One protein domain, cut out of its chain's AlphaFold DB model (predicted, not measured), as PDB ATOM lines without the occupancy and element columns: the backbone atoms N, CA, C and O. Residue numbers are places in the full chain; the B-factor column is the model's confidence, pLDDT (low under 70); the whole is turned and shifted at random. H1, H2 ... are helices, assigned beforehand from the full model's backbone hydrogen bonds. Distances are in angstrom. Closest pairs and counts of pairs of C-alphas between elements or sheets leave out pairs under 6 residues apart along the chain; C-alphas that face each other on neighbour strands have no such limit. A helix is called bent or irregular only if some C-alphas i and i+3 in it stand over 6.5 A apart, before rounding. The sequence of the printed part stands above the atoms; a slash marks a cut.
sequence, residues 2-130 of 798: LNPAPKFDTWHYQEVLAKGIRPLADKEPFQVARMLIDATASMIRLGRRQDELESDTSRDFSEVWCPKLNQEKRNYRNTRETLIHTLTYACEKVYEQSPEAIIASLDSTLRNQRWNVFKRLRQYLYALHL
ATOM      1  N   LEU A   2      39.876  37.433  62.313       42.12
ATOM      2  CA  LEU A   2      38.515  37.942  62.131       42.12
ATOM      3  C   LEU A   2      37.858  37.225  60.943       42.12
ATOM      4  O   LEU A   2      38.263  37.411  59.800       42.12
ATOM      5  N   ASN A   3      36.866  36.379  61.220       57.19
ATOM      6  CA  ASN A   3      35.991  35.842  60.182       57.19
ATOM      7  C   ASN A   3      35.119  36.983  59.625       57.19
ATOM      8  O   ASN A   3      34.617  37.778  60.421       57.19
ATOM      9  N   PRO A   4      34.892  37.067  58.301       64.69
ATOM     10  CA  PRO A   4      34.011  38.079  57.735       64.69
ATOM     11  C   PRO A   4      32.607  37.916  58.322       64.69
ATOM     12  O   PRO A   4      32.016  36.835  58.251       64.69
ATOM     13  N   ALA A   5      32.095  38.991  58.918       64.00
ATOM     14  CA  ALA A   5      30.777  39.046  59.533       64.00
ATOM     15  C   ALA A   5      29.851  39.966  58.720       64.00
ATOM     16  O   ALA A   5      30.321  40.944  58.127       64.00
ATOM     17  N   PRO A   6      28.541  39.670  58.660       66.44
ATOM     18  CA  PRO A   6      27.580  40.617  58.112       66.44
ATOM     19  C   PRO A   6      27.599  41.926  58.914       66.44
ATOM     20  O   PRO A   6      27.877  41.931  60.108       66.44
ATOM     21  N   LYS A   7      27.272  43.045  58.252       66.69
ATOM     22  CA  LYS A   7      27.110  44.355  58.915       66.69
ATOM     23  C   LYS A   7      25.934  44.400  59.901       66.69
ATOM     24  O   LYS A   7      25.858  45.314  60.707       66.69
ATOM     25  N   PHE A   8      25.015  43.446  59.788       70.12
ATOM     26  CA  PHE A   8      23.860  43.269  60.663       70.12
ATOM     27  C   PHE A   8      24.100  42.049  61.551       70.12
ATOM     28  O   PHE A   8      24.858  41.158  61.161       70.12
ATOM     29  N   ASP A   9      23.427  41.948  62.695       79.00
ATOM     30  CA  ASP A   9      23.456  40.708  63.466       79.00
ATOM     31  C   ASP A   9      22.867  39.533  62.663       79.00
ATOM     32  O   ASP A   9      22.174  39.680  61.649       79.00
ATOM     33  N   THR A  10      23.170  38.323  63.129       73.69
ATOM     34  CA  THR A  10      22.849  37.082  62.412       73.69
ATOM     35  C   THR A  10      21.347  36.902  62.197       73.69
ATOM     36  O   THR A  10      20.954  36.362  61.164       73.69
ATOM     37  N   TRP A  11      20.502  37.365  63.122       73.56
ATOM     38  CA  TRP A  11      19.056  37.221  62.988       73.56
ATOM     39  C   TRP A  11      18.509  38.161  61.909       73.56
ATOM     40  O   TRP A  11      17.832  37.701  60.987       73.56
ATOM     41  N   HIS A  12      18.874  39.446  61.947       75.00
ATOM     42  CA  HIS A  12      18.436  40.406  60.928       75.00
ATOM     43  C   HIS A  12      18.963  40.056  59.534       75.00
ATOM     44  O   HIS A  12      18.233  40.168  58.549       75.00
ATOM     45  N   TYR A  13      20.201  39.567  59.433       81.06
ATOM     46  CA  TYR A  13      20.760  39.107  58.162       81.06
ATOM     47  C   TYR A  13      19.918  37.984  57.530       81.06
ATOM     48  O   TYR A  13      19.628  38.012  56.333       81.06
ATOM     49  N   GLN A  14      19.469  37.020  58.338       78.56
ATOM     50  CA  GLN A  14      18.601  35.934  57.877       78.56
ATOM     51  C   GLN A  14      17.232  36.436  57.431       78.56
ATOM     52  O   GLN A  14      16.736  36.010  56.389       78.56
ATOM     53  N   GLU A  15      16.638  37.357  58.183       81.81
ATOM     54  CA  GLU A  15      15.348  37.954  57.846       81.81
ATOM     55  C   GLU A  15      15.408  38.723  56.521       81.81
ATOM     56  O   GLU A  15      14.511  38.582  55.689       81.81
ATOM     57  N   VAL A  16      16.494  39.459  56.263       84.50
ATOM     58  CA  VAL A  16      16.716  40.137  54.976       84.50
ATOM     59  C   VAL A  16      16.805  39.128  53.830       84.50
ATOM     60  O   VAL A  16      16.156  39.317  52.800       84.50
ATOM     61  N   LEU A  17      17.560  38.037  53.991       87.56
ATOM     62  CA  LEU A  17      17.662  37.010  52.951       87.56
ATOM     63  C   LEU A  17      16.320  36.300  52.712       87.56
ATOM     64  O   LEU A  17      15.902  36.136  51.565       87.56
ATOM     65  N   ALA A  18      15.617  35.925  53.780       83.06
ATOM     66  CA  ALA A  18      14.385  35.149  53.705       83.06
ATOM     67  C   ALA A  18      13.168  35.971  53.252       83.06
ATOM     68  O   ALA A  18      12.401  35.503  52.414       83.06
ATOM     69  N   LYS A  19      12.974  37.183  53.788       83.81
ATOM     70  CA  LYS A  19      11.799  38.029  53.506       83.81
ATOM     71  C   LYS A  19      12.059  39.108  52.462       83.81
ATOM     72  O   LYS A  19      11.111  39.581  51.842       83.81
ATOM     73  N   GLY A  20      13.313  39.505  52.269       87.69
ATOM     74  CA  GLY A  20      13.705  40.488  51.261       87.69
ATOM     75  C   GLY A  20      14.155  39.827  49.963       87.69
ATOM     76  O   GLY A  20      13.539  40.022  48.918       87.69
ATOM     77  N   ILE A  21      15.223  39.026  50.024       90.88
ATOM     78  CA  ILE A  21      15.900  38.521  48.820       90.88
ATOM     79  C   ILE A  21      15.157  37.358  48.153       90.88
ATOM     80  O   ILE A  21      15.016  37.377  46.931       90.88
ATOM     81  N   ARG A  22      14.636  36.369  48.895       91.12
ATOM     82  CA  ARG A  22      13.899  35.243  48.273       91.12
ATOM     83  C   ARG A  22      12.688  35.698  47.440       91.12
ATOM     84  O   ARG A  22      12.604  35.276  46.290       91.12
ATOM     85  N   PRO A  23      11.825  36.624  47.906       93.69
ATOM     86  CA  PRO A  23      10.736  37.142  47.069       93.69
ATOM     87  C   PRO A  23      11.196  37.906  45.821       93.69
ATOM     88  O   PRO A  23      10.441  38.014  44.855       93.69
ATOM     89  N   LEU A  24      12.413  38.466  45.824       93.25
ATOM     90  CA  LEU A  24      13.012  39.042  44.618       93.25
ATOM     91  C   LEU A  24      13.485  37.943  43.666       93.25
ATOM     92  O   LEU A  24      13.274  38.070  42.462       93.25
ATOM     93  N   ALA A  25      14.072  36.862  44.188       93.44
ATOM     94  CA  ALA A  25      14.469  35.706  43.387       93.44
ATOM     95  C   ALA A  25      13.266  35.049  42.692       93.44
ATOM     96  O   ALA A  25      13.396  34.607  41.559       93.44
ATOM     97  N   ASP A  26      12.082  35.062  43.309       92.81
ATOM     98  CA  ASP A  26      10.848  34.574  42.677       92.81
ATOM     99  C   ASP A  26      10.382  35.413  41.476       92.81
ATOM    100  O   ASP A  26       9.603  34.926  40.659       92.81
ATOM    101  N   LYS A  27      10.802  36.682  41.382       93.44
ATOM    102  CA  LYS A  27      10.373  37.617  40.325       93.44
ATOM    103  C   LYS A  27      11.438  37.837  39.257       93.44
ATOM    104  O   LYS A  27      11.110  37.909  38.079       93.44
ATOM    105  N   GLU A  28      12.692  37.981  39.673       94.56
ATOM    106  CA  GLU A  28      13.845  38.294  38.822       94.56
ATOM    107  C   GLU A  28      15.009  37.325  39.123       94.56
ATOM    108  O   GLU A  28      16.096  37.753  39.539       94.56
ATOM    109  N   PRO A  29      14.810  36.005  38.932       95.38
ATOM    110  CA  PRO A  29      15.716  34.972  39.440       95.38
ATOM    111  C   PRO A  29      17.148  35.120  38.929       95.38
ATOM    112  O   PRO A  29      18.100  35.026  39.702       95.38
ATOM    113  N   PHE A  30      17.326  35.426  37.639       95.50
ATOM    114  CA  PHE A  30      18.658  35.540  37.041       95.50
ATOM    115  C   PHE A  30      19.445  36.745  37.571       95.50
ATOM    116  O   PHE A  30      20.643  36.635  37.834       95.50
ATOM    117  N   GLN A  31      18.786  37.893  37.757       95.44
ATOM    118  CA  GLN A  31      19.447  39.094  38.275       95.44
ATOM    119  C   GLN A  31      19.864  38.894  39.735       95.44
ATOM    120  O   GLN A  31      20.997  39.204  40.105       95.44
ATOM    121  N   VAL A  32      18.974  38.308  40.539       96.44
ATOM    122  CA  VAL A  32      19.241  38.020  41.951       96.44
ATOM    123  C   VAL A  32      20.337  36.964  42.104       96.44
ATOM    124  O   VAL A  32      21.253  37.162  42.901       96.44
ATOM    125  N   ALA A  33      20.322  35.897  41.298       96.94
ATOM    126  CA  ALA A  33      21.383  34.892  41.298       96.94
ATOM    127  C   ALA A  33      22.755  35.519  41.000       96.94
ATOM    128  O   ALA A  33      23.710  35.256  41.725       96.94
ATOM    129  N   ARG A  34      22.862  36.414  40.006       96.94
ATOM    130  CA  ARG A  34      24.122  37.124  39.710       96.94
ATOM    131  C   ARG A  34      24.629  37.944  40.895       96.94
ATOM    132  O   ARG A  34      25.802  37.841  41.241       96.94
ATOM    133  N   MET A  35      23.747  38.703  41.546       95.25
ATOM    134  CA  MET A  35      24.114  39.473  42.740       95.25
ATOM    135  C   MET A  35      24.609  38.568  43.876       95.25
ATOM    136  O   MET A  35      25.593  38.884  44.542       95.25
ATOM    137  N   LEU A  36      23.945  37.431  44.092       96.19
ATOM    138  CA  LEU A  36      24.308  36.478  45.141       96.19
ATOM    139  C   LEU A  36      25.601  35.712  44.825       96.19
ATOM    140  O   LEU A  36      26.352  35.398  45.751       96.19
ATOM    141  N   ILE A  37      25.902  35.459  43.546       97.25
ATOM    142  CA  ILE A  37      27.193  34.917  43.098       97.25
ATOM    143  C   ILE A  37      28.319  35.887  43.478       97.25
ATOM    144  O   ILE A  37      29.281  35.479  44.128       97.25
ATOM    145  N   ASP A  38      28.167  37.174  43.158       94.31
ATOM    146  CA  ASP A  38      29.171  38.199  43.472       94.31
ATOM    147  C   ASP A  38      29.349  38.383  44.989       94.31
ATOM    148  O   ASP A  38      30.477  38.479  45.489       94.31
ATOM    149  N   ALA A  39      28.246  38.375  45.745       91.75
ATOM    150  CA  ALA A  39      28.268  38.456  47.204       91.75
ATOM    151  C   ALA A  39      28.983  37.249  47.834       91.75
ATOM    152  O   ALA A  39      29.829  37.415  48.713       91.75
ATOM    153  N   THR A  40      28.699  36.041  47.344       93.25
ATOM    154  CA  THR A  40      29.333  34.800  47.807       93.25
ATOM    155  C   THR A  40      30.830  34.790  47.501       93.25
ATOM    156  O   THR A  40      31.644  34.498  48.378       93.25
ATOM    157  N   ALA A  41      31.220  35.167  46.281       91.94
ATOM    158  CA  ALA A  41      32.624  35.250  45.890       91.94
ATOM    159  C   ALA A  41      33.392  36.284  46.734       91.94
ATOM    160  O   ALA A  41      34.533  36.034  47.138       91.94
ATOM    161  N   SER A  42      32.753  37.417  47.042       89.56
ATOM    162  CA  SER A  42      33.307  38.463  47.908       89.56
ATOM    163  C   SER A  42      33.460  37.987  49.352       89.56
ATOM    164  O   SER A  42      34.516  38.187  49.947       89.56
ATOM    165  N   MET A  43      32.453  37.298  49.895       89.44
ATOM    166  CA  MET A  43      32.499  36.708  51.236       89.44
ATOM    167  C   MET A  43      33.684  35.743  51.382       89.44
ATOM    168  O   MET A  43      34.434  35.842  52.352       89.44
ATOM    169  N   ILE A  44      33.890  34.842  50.413       87.75
ATOM    170  CA  ILE A  44      35.016  33.895  50.443       87.75
ATOM    171  C   ILE A  44      36.351  34.642  50.353       87.75
ATOM    172  O   ILE A  44      37.276  34.335  51.102       87.75
ATOM    173  N   ARG A  45      36.449  35.659  49.485       85.31
ATOM    174  CA  ARG A  45      37.661  36.479  49.337       85.31
ATOM    175  C   ARG A  45      38.029  37.225  50.623       85.31
ATOM    176  O   ARG A  45      39.207  37.284  50.949       85.31
ATOM    177  N   LEU A  46      37.050  37.783  51.334       83.81
ATOM    178  CA  LEU A  46      37.274  38.516  52.586       83.81
ATOM    179  C   LEU A  46      37.731  37.612  53.740       83.81
ATOM    180  O   LEU A  46      38.365  38.093  54.671       83.81
ATOM    181  N   GLY A  47      37.417  36.315  53.689       75.88
ATOM    182  CA  GLY A  47      37.823  35.341  54.705       75.88
ATOM    183  C   GLY A  47      39.206  34.722  54.498       75.88
ATOM    184  O   GLY A  47      39.552  33.803  55.235       75.88
ATOM    185  N   ARG A  48      39.971  35.176  53.497       76.69
ATOM    186  CA  ARG A  48      41.274  34.618  53.103       76.69
ATOM    187  C   ARG A  48      42.415  35.557  53.450       76.69
ATOM    188  O   ARG A  48      42.266  36.775  53.357       76.69
ATOM    189  N   ARG A  49      43.578  34.991  53.769       70.38
ATOM    190  CA  ARG A  49      44.820  35.771  53.860       70.38
ATOM    191  C   ARG A  49      45.335  36.141  52.462       70.38
ATOM    192  O   ARG A  49      44.998  35.496  51.471       70.38
ATOM    193  N   GLN A  50      46.161  37.181  52.377       68.19
ATOM    194  CA  GLN A  50      46.702  37.683  51.106       68.19
ATOM    195  C   GLN A  50      47.559  36.628  50.372       68.19
ATOM    196  O   GLN A  50      47.414  36.461  49.167       68.19
ATOM    197  N   ASP A  51      48.373  35.866  51.101       66.44
ATOM    198  CA  ASP A  51      49.190  34.748  50.604       66.44
ATOM    199  C   ASP A  51      48.338  33.583  50.069       66.44
ATOM    200  O   ASP A  51      48.654  32.980  49.044       66.44
ATOM    201  N   GLU A  52      47.193  33.308  50.695       66.88
ATOM    202  CA  GLU A  52      46.233  32.312  50.203       66.88
ATOM    203  C   GLU A  52      45.525  32.772  48.918       66.88
ATOM    204  O   GLU A  52      45.169  31.943  48.080       66.88
ATOM    205  N   LEU A  53      45.310  34.083  48.746       67.31
ATOM    206  CA  LEU A  53      44.708  34.658  47.537       67.31
ATOM    207  C   LEU A  53      45.652  34.620  46.328       67.31
ATOM    208  O   LEU A  53      45.150  34.575  45.200       67.31
ATOM    209  N   GLU A  54      46.965  34.656  46.579       66.12
ATOM    210  CA  GLU A  54      48.048  34.548  45.590       66.12
ATOM    211  C   GLU A  54      48.320  33.096  45.167       66.12
ATOM    212  O   GLU A  54      48.859  32.858  44.086       66.12
ATOM    213  N   SER A  55      47.906  32.119  45.980       66.31
ATOM    214  CA  SER A  55      47.909  30.711  45.591       66.31
ATOM    215  C   SER A  55      46.845  30.430  44.519       66.31
ATOM    216  O   SER A  55      45.715  30.913  44.607       66.31
ATOM    217  N   ASP A  56      47.159  29.582  43.536       59.00
ATOM    218  CA  ASP A  56      46.211  29.145  42.492       59.00
ATOM    219  C   ASP A  56      45.196  28.097  43.010       59.00
ATOM    220  O   ASP A  56      44.714  27.228  42.286       59.00
ATOM    221  N   THR A  57      44.903  28.105  44.317       67.31
ATOM    222  CA  THR A  57      44.046  27.091  44.940       67.31
ATOM    223  C   THR A  57      42.573  27.510  44.890       67.31
ATOM    224  O   THR A  57      42.150  28.476  45.523       67.31
ATOM    225  N   SER A  58      41.748  26.739  44.172       77.06
ATOM    226  CA  SER A  58      40.281  26.906  44.119       77.06
ATOM    227  C   SER A  58      39.556  26.450  45.396       77.06
ATOM    228  O   SER A  58      38.349  26.658  45.556       77.06
ATOM    229  N   ARG A  59      40.285  25.793  46.309       79.38
ATOM    230  CA  ARG A  59      39.759  25.215  47.551       79.38
ATOM    231  C   ARG A  59      39.171  26.319  48.405       79.38
ATOM    232  O   ARG A  59      39.920  27.210  48.766       79.38
ATOM    233  N   ASP A  60      37.901  26.229  48.793       84.25
ATOM    234  CA  ASP A  60      37.205  27.168  49.697       84.25
ATOM    235  C   ASP A  60      36.681  26.511  50.989       84.25
ATOM    236  O   ASP A  60      36.064  27.178  51.824       84.25
ATOM    237  N   PHE A  61      36.947  25.211  51.159       83.38
ATOM    238  CA  PHE A  61      36.471  24.367  52.262       83.38
ATOM    239  C   PHE A  61      34.945  24.364  52.438       83.38
ATOM    240  O   PHE A  61      34.449  24.058  53.522       83.38
ATOM    241  N   SER A  62      34.184  24.689  51.384       87.06
ATOM    242  CA  SER A  62      32.719  24.745  51.444       87.06
ATOM    243  C   SER A  62      32.066  23.441  51.864       87.06
ATOM    244  O   SER A  62      30.996  23.480  52.458       87.06
ATOM    245  N   GLU A  63      32.702  22.298  51.623       82.75
ATOM    246  CA  GLU A  63      32.217  20.980  52.053       82.75
ATOM    247  C   GLU A  63      32.182  20.833  53.586       82.75
ATOM    248  O   GLU A  63      31.409  20.042  54.116       82.75
ATOM    249  N   VAL A  64      32.973  21.633  54.309       79.44
ATOM    250  CA  VAL A  64      33.020  21.643  55.778       79.44
ATOM    251  C   VAL A  64      31.945  22.562  56.353       79.44
ATOM    252  O   VAL A  64      31.167  22.159  57.214       79.44
ATOM    253  N   TRP A  65      31.905  23.816  55.891       79.25
ATOM    254  CA  TRP A  65      31.044  24.848  56.480       79.25
ATOM    255  C   TRP A  65      29.647  24.939  55.845       79.25
ATOM    256  O   TRP A  65      28.774  25.583  56.419       79.25
ATOM    257  N   CYS A  66      29.426  24.297  54.694       84.31
ATOM    258  CA  CYS A  66      28.116  24.063  54.081       84.31
ATOM    259  C   CYS A  66      28.095  22.638  53.484       84.31
ATOM    260  O   CYS A  66      28.270  22.461  52.270       84.31
ATOM    261  N   PRO A  67      27.923  21.601  54.329       83.06
ATOM    262  CA  PRO A  67      28.040  20.206  53.901       83.06
ATOM    263  C   PRO A  67      27.016  19.792  52.842       83.06
ATOM    264  O   PRO A  67      27.306  18.918  52.035       83.06
ATOM    265  N   LYS A  68      25.839  20.434  52.823       87.00
ATOM    266  CA  LYS A  68      24.790  20.202  51.826       87.00
ATOM    267  C   LYS A  68      24.224  21.515  51.306       87.00
ATOM    268  O   LYS A  68      23.791  22.363  52.086       87.00
ATOM    269  N   LEU A  69      24.156  21.645  49.984       88.38
ATOM    270  CA  LEU A  69      23.563  22.821  49.337       88.38
ATOM    271  C   LEU A  69      22.026  22.847  49.400       88.38
ATOM    272  O   LEU A  69      21.434  23.915  49.299       88.38
ATOM    273  N   ASN A  70      21.381  21.695  49.602       78.19
ATOM    274  CA  ASN A  70      19.924  21.535  49.524       78.19
ATOM    275  C   ASN A  70      19.217  21.344  50.876       78.19
ATOM    276  O   ASN A  70      18.017  21.071  50.910       78.19
ATOM    277  N   GLN A  71      19.936  21.447  51.997       74.06
ATOM    278  CA  GLN A  71      19.377  21.178  53.321       74.06
ATOM    279  C   GLN A  71      19.850  22.211  54.347       74.06
ATOM    280  O   GLN A  71      21.028  22.270  54.686       74.06
ATOM    281  N   GLU A  72      18.911  22.972  54.912       60.31
ATOM    282  CA  GLU A  72      19.165  23.835  56.069       60.31
ATOM    283  C   GLU A  72      19.227  22.981  57.350       60.31
ATOM    284  O   GLU A  72      18.217  22.419  57.791       60.31
ATOM    285  N   LYS A  73      20.398  22.881  58.000       54.31
ATOM    286  CA  LYS A  73      20.476  22.328  59.361       54.31
ATOM    287  C   LYS A  73      19.810  23.312  60.328       54.31
ATOM    288  O   LYS A  73      20.348  24.371  60.632       54.31
ATOM    289  N   ARG A  74      18.639  22.946  60.865       47.97
ATOM    290  CA  ARG A  74      17.827  23.811  61.747       47.97
ATOM    291  C   ARG A  74      18.513  24.267  63.045       47.97
ATOM    292  O   ARG A  74      18.029  25.221  63.649       47.97
ATOM    293  N   ASN A  75      19.607  23.630  63.468       41.50
ATOM    294  CA  ASN A  75      20.069  23.742  64.856       41.50
ATOM    295  C   ASN A  75      21.326  24.593  65.094       41.50
ATOM    296  O   ASN A  75      21.566  24.926  66.246       41.50
ATOM    297  N   TYR A  76      22.071  25.031  64.070       42.00
ATOM    298  CA  TYR A  76      23.182  25.983  64.258       42.00
ATOM    299  C   TYR A  76      23.297  26.926  63.055       42.00
ATOM    300  O   TYR A  76      23.701  26.541  61.965       42.00
ATOM    301  N   ARG A  77      22.869  28.175  63.258       55.59
ATOM    302  CA  ARG A  77      22.647  29.192  62.221       55.59
ATOM    303  C   ARG A  77      23.949  29.898  61.822       55.59
ATOM    304  O   ARG A  77      24.274  30.951  62.362       55.59
ATOM    305  N   ASN A  78      24.679  29.333  60.863       72.50
ATOM    306  CA  ASN A  78      25.849  29.968  60.250       72.50
ATOM    307  C   ASN A  78      25.424  30.936  59.124       72.50
ATOM    308  O   ASN A  78      24.741  30.547  58.176       72.50
ATOM    309  N   THR A  79      25.854  32.200  59.200       81.25
ATOM    310  CA  THR A  79      25.529  33.260  58.223       81.25
ATOM    311  C   THR A  79      26.012  32.945  56.804       81.25
ATOM    312  O   THR A  79      25.337  33.299  55.835       81.25
ATOM    313  N   ARG A  80      27.143  32.238  56.661       84.94
ATOM    314  CA  ARG A  80      27.700  31.849  55.351       84.94
ATOM    315  C   ARG A  80      26.829  30.814  54.657       84.94
ATOM    316  O   ARG A  80      26.545  30.933  53.471       84.94
ATOM    317  N   GLU A  81      26.381  29.823  55.418       86.62
ATOM    318  CA  GLU A  81      25.522  28.748  54.925       86.62
ATOM    319  C   GLU A  81      24.169  29.306  54.459       86.62
ATOM    320  O   GLU A  81      23.731  29.004  53.352       86.62
ATOM    321  N   THR A  82      23.572  30.235  55.218       87.25
ATOM    322  CA  THR A  82      22.312  30.891  54.815       87.25
ATOM    323  C   THR A  82      22.441  31.642  53.479       87.25
ATOM    324  O   THR A  82      21.520  31.609  52.654       87.25
ATOM    325  N   LEU A  83      23.576  32.313  53.235       90.75
ATOM    326  CA  LEU A  83      23.825  32.991  51.959       90.75
ATOM    327  C   LEU A  83      23.881  31.988  50.798       90.75
ATOM    328  O   LEU A  83      23.238  32.215  49.775       90.75
ATOM    329  N   ILE A  84      24.587  30.868  50.978       92.56
ATOM    330  CA  ILE A  84      24.685  29.807  49.967       92.56
ATOM    331  C   ILE A  84      23.332  29.159  49.690       92.56
ATOM    332  O   ILE A  84      22.994  28.954  48.527       92.56
ATOM    333  N   HIS A  85      22.524  28.875  50.711       91.56
ATOM    334  CA  HIS A  85      21.179  28.324  50.504       91.56
ATOM    335  C   HIS A  85      20.266  29.312  49.773       91.56
ATOM    336  O   HIS A  85      19.483  28.917  48.913       91.56
ATOM    337  N   THR A  86      20.408  30.612  50.037       92.81
ATOM    338  CA  THR A  86      19.660  31.651  49.309       92.81
ATOM    339  C   THR A  86      20.121  31.777  47.855       92.81
ATOM    340  O   THR A  86      19.287  31.922  46.963       92.81
ATOM    341  N   LEU A  87      21.430  31.673  47.594       95.88
ATOM    342  CA  LEU A  87      21.974  31.588  46.237       95.88
ATOM    343  C   LEU A  87      21.460  30.340  45.507       95.88
ATOM    344  O   LEU A  87      21.002  30.445  44.374       95.88
ATOM    345  N   THR A  88      21.501  29.184  46.170       95.31
ATOM    346  CA  THR A  88      21.042  27.902  45.620       95.31
ATOM    347  C   THR A  88      19.581  28.005  45.198       95.31
ATOM    348  O   THR A  88      19.264  27.745  44.041       95.31
ATOM    349  N   TYR A  89      18.727  28.533  46.079       94.31
ATOM    350  CA  TYR A  89      17.324  28.815  45.782       94.31
ATOM    351  C   TYR A  89      17.140  29.734  44.563       94.31
ATOM    352  O   TYR A  89      16.329  29.454  43.684       94.31
ATOM    353  N   ALA A  90      17.900  30.831  44.472       96.31
ATOM    354  CA  ALA A  90      17.804  31.739  43.329       96.31
ATOM    355  C   ALA A  90      18.217  31.059  42.012       96.31
ATOM    356  O   ALA A  90      17.581  31.277  40.982       96.31
ATOM    357  N   CYS A  91      19.248  30.211  42.038       97.12
ATOM    358  CA  CYS A  91      19.668  29.433  40.877       97.12
ATOM    359  C   CYS A  91      18.627  28.381  40.464       97.12
ATOM    360  O   CYS A  91      18.356  28.262  39.272       97.12
ATOM    361  N   GLU A  92      18.000  27.679  41.410       95.94
ATOM    362  CA  GLU A  92      16.881  26.766  41.125       95.94
ATOM    363  C   GLU A  92      15.743  27.505  40.408       95.94
ATOM    364  O   GLU A  92      15.274  27.067  39.358       95.94
ATOM    365  N   LYS A  93      15.370  28.699  40.891       96.50
ATOM    366  CA  LYS A  93      14.342  29.531  40.247       96.50
ATOM    367  C   LYS A  93      14.699  29.923  38.813       96.50
ATOM    368  O   LYS A  93      13.804  30.019  37.974       96.50
ATOM    369  N   VAL A  94      15.984  30.108  38.488       97.06
ATOM    370  CA  VAL A  94      16.412  30.338  37.095       97.06
ATOM    371  C   VAL A  94      16.084  29.127  36.225       97.06
ATOM    372  O   VAL A  94      15.498  29.308  35.160       97.06
ATOM    373  N   TYR A  95      16.417  27.915  36.671       95.19
ATOM    374  CA  TYR A  95      16.134  26.688  35.921       95.19
ATOM    375  C   TYR A  95      14.633  26.388  35.809       95.19
ATOM    376  O   TYR A  95      14.189  25.876  34.783       95.19
ATOM    377  N   GLU A  96      13.840  26.733  36.826       93.88
ATOM    378  CA  GLU A  96      12.385  26.532  36.822       93.88
ATOM    379  C   GLU A  96      11.634  27.509  35.904       93.88
ATOM    380  O   GLU A  96      10.608  27.148  35.327       93.88
ATOM    381  N   GLN A  97      12.097  28.762  35.806       93.19
ATOM    382  CA  GLN A  97      11.300  29.859  35.239       93.19
ATOM    383  C   GLN A  97      11.876  30.468  33.956       93.19
ATOM    384  O   GLN A  97      11.163  31.192  33.255       93.19
ATOM    385  N   SER A  98      13.153  30.233  33.645       93.81
ATOM    386  CA  SER A  98      13.845  30.951  32.568       93.81
ATOM    387  C   SER A  98      14.033  30.102  31.303       93.81
ATOM    388  O   SER A  98      14.191  28.887  31.388       93.81
ATOM    389  N   PRO A  99      14.080  30.719  30.105       93.38
ATOM    390  CA  PRO A  99      14.438  30.018  28.872       93.38
ATOM    391  C   PRO A  99      15.872  29.463  28.898       93.38
ATOM    392  O   PRO A  99      16.751  30.036  29.545       93.38
ATOM    393  N   GLU A 100      16.146  28.433  28.090       93.06
ATOM    394  CA  GLU A 100      17.460  27.763  27.996       93.06
ATOM    395  C   GLU A 100      18.640  28.727  27.779       93.06
ATOM    396  O   GLU A 100      19.713  28.532  28.344       93.06
ATOM    397  N   ALA A 101      18.447  29.816  27.026       93.75
ATOM    398  CA  ALA A 101      19.483  30.831  26.809       93.75
ATOM    399  C   ALA A 101      19.918  31.547  28.107       93.75
ATOM    400  O   ALA A 101      21.092  31.892  28.273       93.75
ATOM    401  N   ILE A 102      18.987  31.765  29.040       95.94
ATOM    402  CA  ILE A 102      19.275  32.365  30.351       95.94
ATOM    403  C   ILE A 102      19.912  31.331  31.279       95.94
ATOM    404  O   ILE A 102      20.861  31.662  31.985       95.94
ATOM    405  N   ILE A 103      19.464  30.074  31.221       96.50
ATOM    406  CA  ILE A 103      20.085  28.963  31.955       96.50
ATOM    407  C   ILE A 103      21.556  28.806  31.538       96.50
ATOM    408  O   ILE A 103      22.439  28.783  32.392       96.50
ATOM    409  N   ALA A 104      21.846  28.815  30.234       94.81
ATOM    410  CA  ALA A 104      23.215  28.788  29.714       94.81
ATOM    411  C   ALA A 104      24.043  30.014  30.151       94.81
ATOM    412  O   ALA A 104      25.244  29.907  30.404       94.81
ATOM    413  N   SER A 105      23.407  31.183  30.288       95.62
ATOM    414  CA  SER A 105      24.066  32.392  30.801       95.62
ATOM    415  C   SER A 105      24.407  32.279  32.294       95.62
ATOM    416  O   SER A 105      25.481  32.718  32.716       95.62
ATOM    417  N   LEU A 106      23.524  31.677  33.101       97.25
ATOM    418  CA  LEU A 106      23.799  31.377  34.508       97.25
ATOM    419  C   LEU A 106      24.949  30.377  34.628       97.25
ATOM    420  O   LEU A 106      25.888  30.622  35.380       97.25
ATOM    421  N   ASP A 107      24.910  29.299  33.846       96.19
ATOM    422  CA  ASP A 107      25.956  28.282  33.841       96.19
ATOM    423  C   ASP A 107      27.331  28.871  33.493       96.19
ATOM    424  O   ASP A 107      28.305  28.673  34.220       96.19
ATOM    425  N   SER A 108      27.399  29.703  32.447       95.69
ATOM    426  CA  SER A 108      28.616  30.443  32.097       95.69
ATOM    427  C   SER A 108      29.092  31.349  33.240       95.69
ATOM    428  O   SER A 108      30.290  31.422  33.517       95.69
ATOM    429  N   THR A 109      28.168  31.998  33.955       95.94
ATOM    430  CA  THR A 109      28.504  32.838  35.114       95.94
ATOM    431  C   THR A 109      29.116  32.009  36.246       95.94
ATOM    432  O   THR A 109      30.123  32.421  36.816       95.94
ATOM    433  N   LEU A 110      28.555  30.834  36.541       96.44
ATOM    434  CA  LEU A 110      29.069  29.922  37.565       96.44
ATOM    435  C   LEU A 110      30.422  29.309  37.166       96.44
ATOM    436  O   LEU A 110      31.303  29.185  38.012       96.44
ATOM    437  N   ARG A 111      30.620  28.974  35.883       93.50
ATOM    438  CA  ARG A 111      31.897  28.473  35.327       93.50
ATOM    439  C   ARG A 111      33.047  29.463  35.473       93.50
ATOM    440  O   ARG A 111      34.179  29.051  35.685       93.50
ATOM    441  N   ASN A 112      32.754  30.757  35.366       92.69
ATOM    442  CA  ASN A 112      33.759  31.812  35.472       92.69
ATOM    443  C   ASN A 112      34.181  32.110  36.923       92.69
ATOM    444  O   ASN A 112      35.046  32.956  37.144       92.69
ATOM    445  N   GLN A 113      33.588  31.440  37.916       93.00
ATOM    446  CA  GLN A 113      33.979  31.581  39.313       93.00
ATOM    447  C   GLN A 113      35.061  30.571  39.693       93.00
ATOM    448  O   GLN A 113      34.955  29.382  39.407       93.00
ATOM    449  N   ARG A 114      36.085  31.040  40.413       88.25
ATOM    450  CA  ARG A 114      37.235  30.205  40.799       88.25
ATOM    451  C   ARG A 114      37.003  29.295  42.008       88.25
ATOM    452  O   ARG A 114      37.845  28.453  42.285       88.25
ATOM    453  N   TRP A 115      35.943  29.514  42.784       91.88
ATOM    454  CA  TRP A 115      35.751  28.856  44.081       91.88
ATOM    455  C   TRP A 115      34.979  27.534  43.950       91.88
ATOM    456  O   TRP A 115      33.975  27.469  43.235       91.88
ATOM    457  N   ASN A 116      35.421  26.490  44.661       91.25
ATOM    458  CA  ASN A 116      34.837  25.143  44.597       91.25
ATOM    459  C   ASN A 116      33.325  25.090  44.892       91.25
ATOM    460  O   ASN A 116      32.632  24.262  44.303       91.25
ATOM    461  N   VAL A 117      32.777  25.978  45.726       94.00
ATOM    462  CA  VAL A 117      31.340  26.041  46.037       94.00
ATOM    463  C   VAL A 117      30.487  26.257  44.785       94.00
ATOM    464  O   VAL A 117      29.394  25.706  44.686       94.00
ATOM    465  N   PHE A 118      30.987  26.993  43.786       96.19
ATOM    466  CA  PHE A 118      30.263  27.204  42.530       96.19
ATOM    467  C   PHE A 118      30.312  25.970  41.630       96.19
ATOM    468  O   PHE A 118      29.337  25.681  40.938       96.19
ATOM    469  N   LYS A 119      31.403  25.194  41.680       94.00
ATOM    470  CA  LYS A 119      31.471  23.871  41.041       94.00
ATOM    471  C   LYS A 119      30.470  22.907  41.688       94.00
ATOM    472  O   LYS A 119      29.719  22.262  40.959       94.00
ATOM    473  N   ARG A 120      30.392  22.889  43.025       94.62
ATOM    474  CA  ARG A 120      29.392  22.118  43.789       94.62
ATOM    475  C   ARG A 120      27.965  22.513  43.433       94.62
ATOM    476  O   ARG A 120      27.136  21.648  43.169       94.62
ATOM    477  N   LEU A 121      27.693  23.815  43.345       96.44
ATOM    478  CA  LEU A 121      26.382  24.331  42.958       96.44
ATOM    479  C   LEU A 121      26.000  23.912  41.533       96.44
ATOM    480  O   LEU A 121      24.863  23.514  41.308       96.44
ATOM    481  N   ARG A 122      26.941  23.929  40.580       96.44
ATOM    482  CA  ARG A 122      26.702  23.403  39.224       96.44
ATOM    483  C   ARG A 122      26.358  21.916  39.243       96.44
ATOM    484  O   ARG A 122      25.368  21.531  38.635       96.44
ATOM    485  N   GLN A 123      27.126  21.098  39.966       96.25
ATOM    486  CA  GLN A 123      26.866  19.656  40.084       96.25
ATOM    487  C   GLN A 123      25.475  19.384  40.673       96.25
ATOM    488  O   GLN A 123      24.729  18.574  40.129       96.25
ATOM    489  N   TYR A 124      25.094  20.129  41.713       96.62
ATOM    490  CA  TYR A 124      23.757  20.075  42.297       96.62
ATOM    491  C   TYR A 124      22.651  20.450  41.292       96.62
ATOM    492  O   TYR A 124      21.701  19.692  41.106       96.62
ATOM    493  N   LEU A 125      22.786  21.584  40.593       96.19
ATOM    494  CA  LEU A 125      21.787  22.044  39.618       96.19
ATOM    495  C   LEU A 125      21.649  21.076  38.436       96.19
ATOM    496  O   LEU A 125      20.544  20.842  37.951       96.19
ATOM    497  N   TYR A 126      22.753  20.491  37.971       96.50
ATOM    498  CA  TYR A 126      22.721  19.507  36.892       96.50
ATOM    499  C   TYR A 126      22.026  18.216  37.322       96.50
ATOM    500  O   TYR A 126      21.235  17.677  36.553       96.50
ATOM    501  N   ALA A 127      22.276  17.760  38.553       94.88
ATOM    502  CA  ALA A 127      21.608  16.599  39.133       94.88
ATOM    503  C   ALA A 127      20.086  16.807  39.255       94.88
ATOM    504  O   ALA A 127      19.315  15.870  39.058       94.88
ATOM    505  N   LEU A 128      19.652  18.041  39.536       94.50
ATOM    506  CA  LEU A 128      18.238  18.406  39.657       94.50
ATOM    507  C   LEU A 128      17.525  18.545  38.296       94.50
ATOM    508  O   LEU A 128      16.318  18.324  38.205       94.50
ATOM    509  N   HIS A 129      18.254  18.896  37.231       93.94
ATOM    510  CA  HIS A 129      17.692  19.225  35.915       93.94
ATOM    511  C   HIS A 129      18.320  18.403  34.779       93.94
ATOM    512  O   HIS A 129      19.003  18.940  33.905       93.94
ATOM    513  N   LEU A 130      18.052  17.096  34.760       94.88
ATOM    514  CA  LEU A 130      18.555  16.155  33.751       94.88
ATOM    515  C   LEU A 130      17.785  16.291  32.427       94.88
ATOM    516  O   LEU A 130      16.625  15.893  32.322       94.88
TER     517      LEU A 130
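This is residues 2 to 130 of the 798 residues of an uncharacterized protein of Gemmatimonadetes bacterium (UniProt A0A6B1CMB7). Five helices make an up-and-down bundle, each running against the one before it in the chain: H5, the longest, lies at the core, H1, H2 and H6 pack on it, and H7 packs on H6. Two very short helices lie outside the bundle: H3 past the last residue of H2, and H4 near the first residues of H7. The printed part has 129 residues, with seven named helices, H1 to H7 in chain order, and no named strand; the class is all helix. It is compact, with a radius of gyration of the C-alphas of 14.5 A, and rounded, spanning 41 by 35 by 23 A.

H5 is residues 79 to 97, 27.2 A from C-alpha 79 at (25.529, 33.260, 58.223) to C-alpha 97. H2 is residues 29 to 46, 25.5 A long. H1 is residues 10 to 25, 20.8 A long, beginning at C-alpha 10 at (22.849, 37.082, 62.412); it is neither bent nor irregular, but only just: C-alphas 19 and 22 are 6.3 A apart. H6 is residues 100 to 111, 16.2 A, and H7 is residues 116 to 128, 18.6 A, ending at C-alpha 128 at (18.238, 18.406, 39.657). H3 is residues 50 to 54 and H4 is residues 62 to 65.

H5 is the hub and touches four helices. It touches H2 at a shallow tilt of 26 degrees, opposite ways, the closest C-alphas being those of Ala 33 and Ala 90, 5.2 A apart. It touches H1 at a shallow tilt of 9 degrees, the same way, closest at the C-alphas of Ala 25 and Ala 90, 5.2 A. H5 and H6 form a hairpin at 27 degrees, closest at the C-alphas of Tyr 95 and Ile 103, 6.0 A. H5 and H7 only just touch, with 3 pairs of C-alphas within 8 A, at a steep tilt of 39 degrees. H6 and H7 form a hairpin at 29 degrees, closest at the C-alphas of Leu 110 and Phe 118, 5.8 A. H4 only just touches H7, with 3 pairs of C-alphas within 8 A. H3 touches no helix. In H2, H3, H5, H6 and H7 every O i to N i+4 pair is within hydrogen-bond range; in H1 9 of 12 are, and H4 is too short for such a pair.

The C-alphas farthest apart, of Leu 2 and Pro 99, are 41.8 A apart. The printed part has no cut. The link from H4 to H5, residues 66 to 78, is long. Residues 2 to 7, 50 to 57 and 72 to 77 have pLDDT under 70.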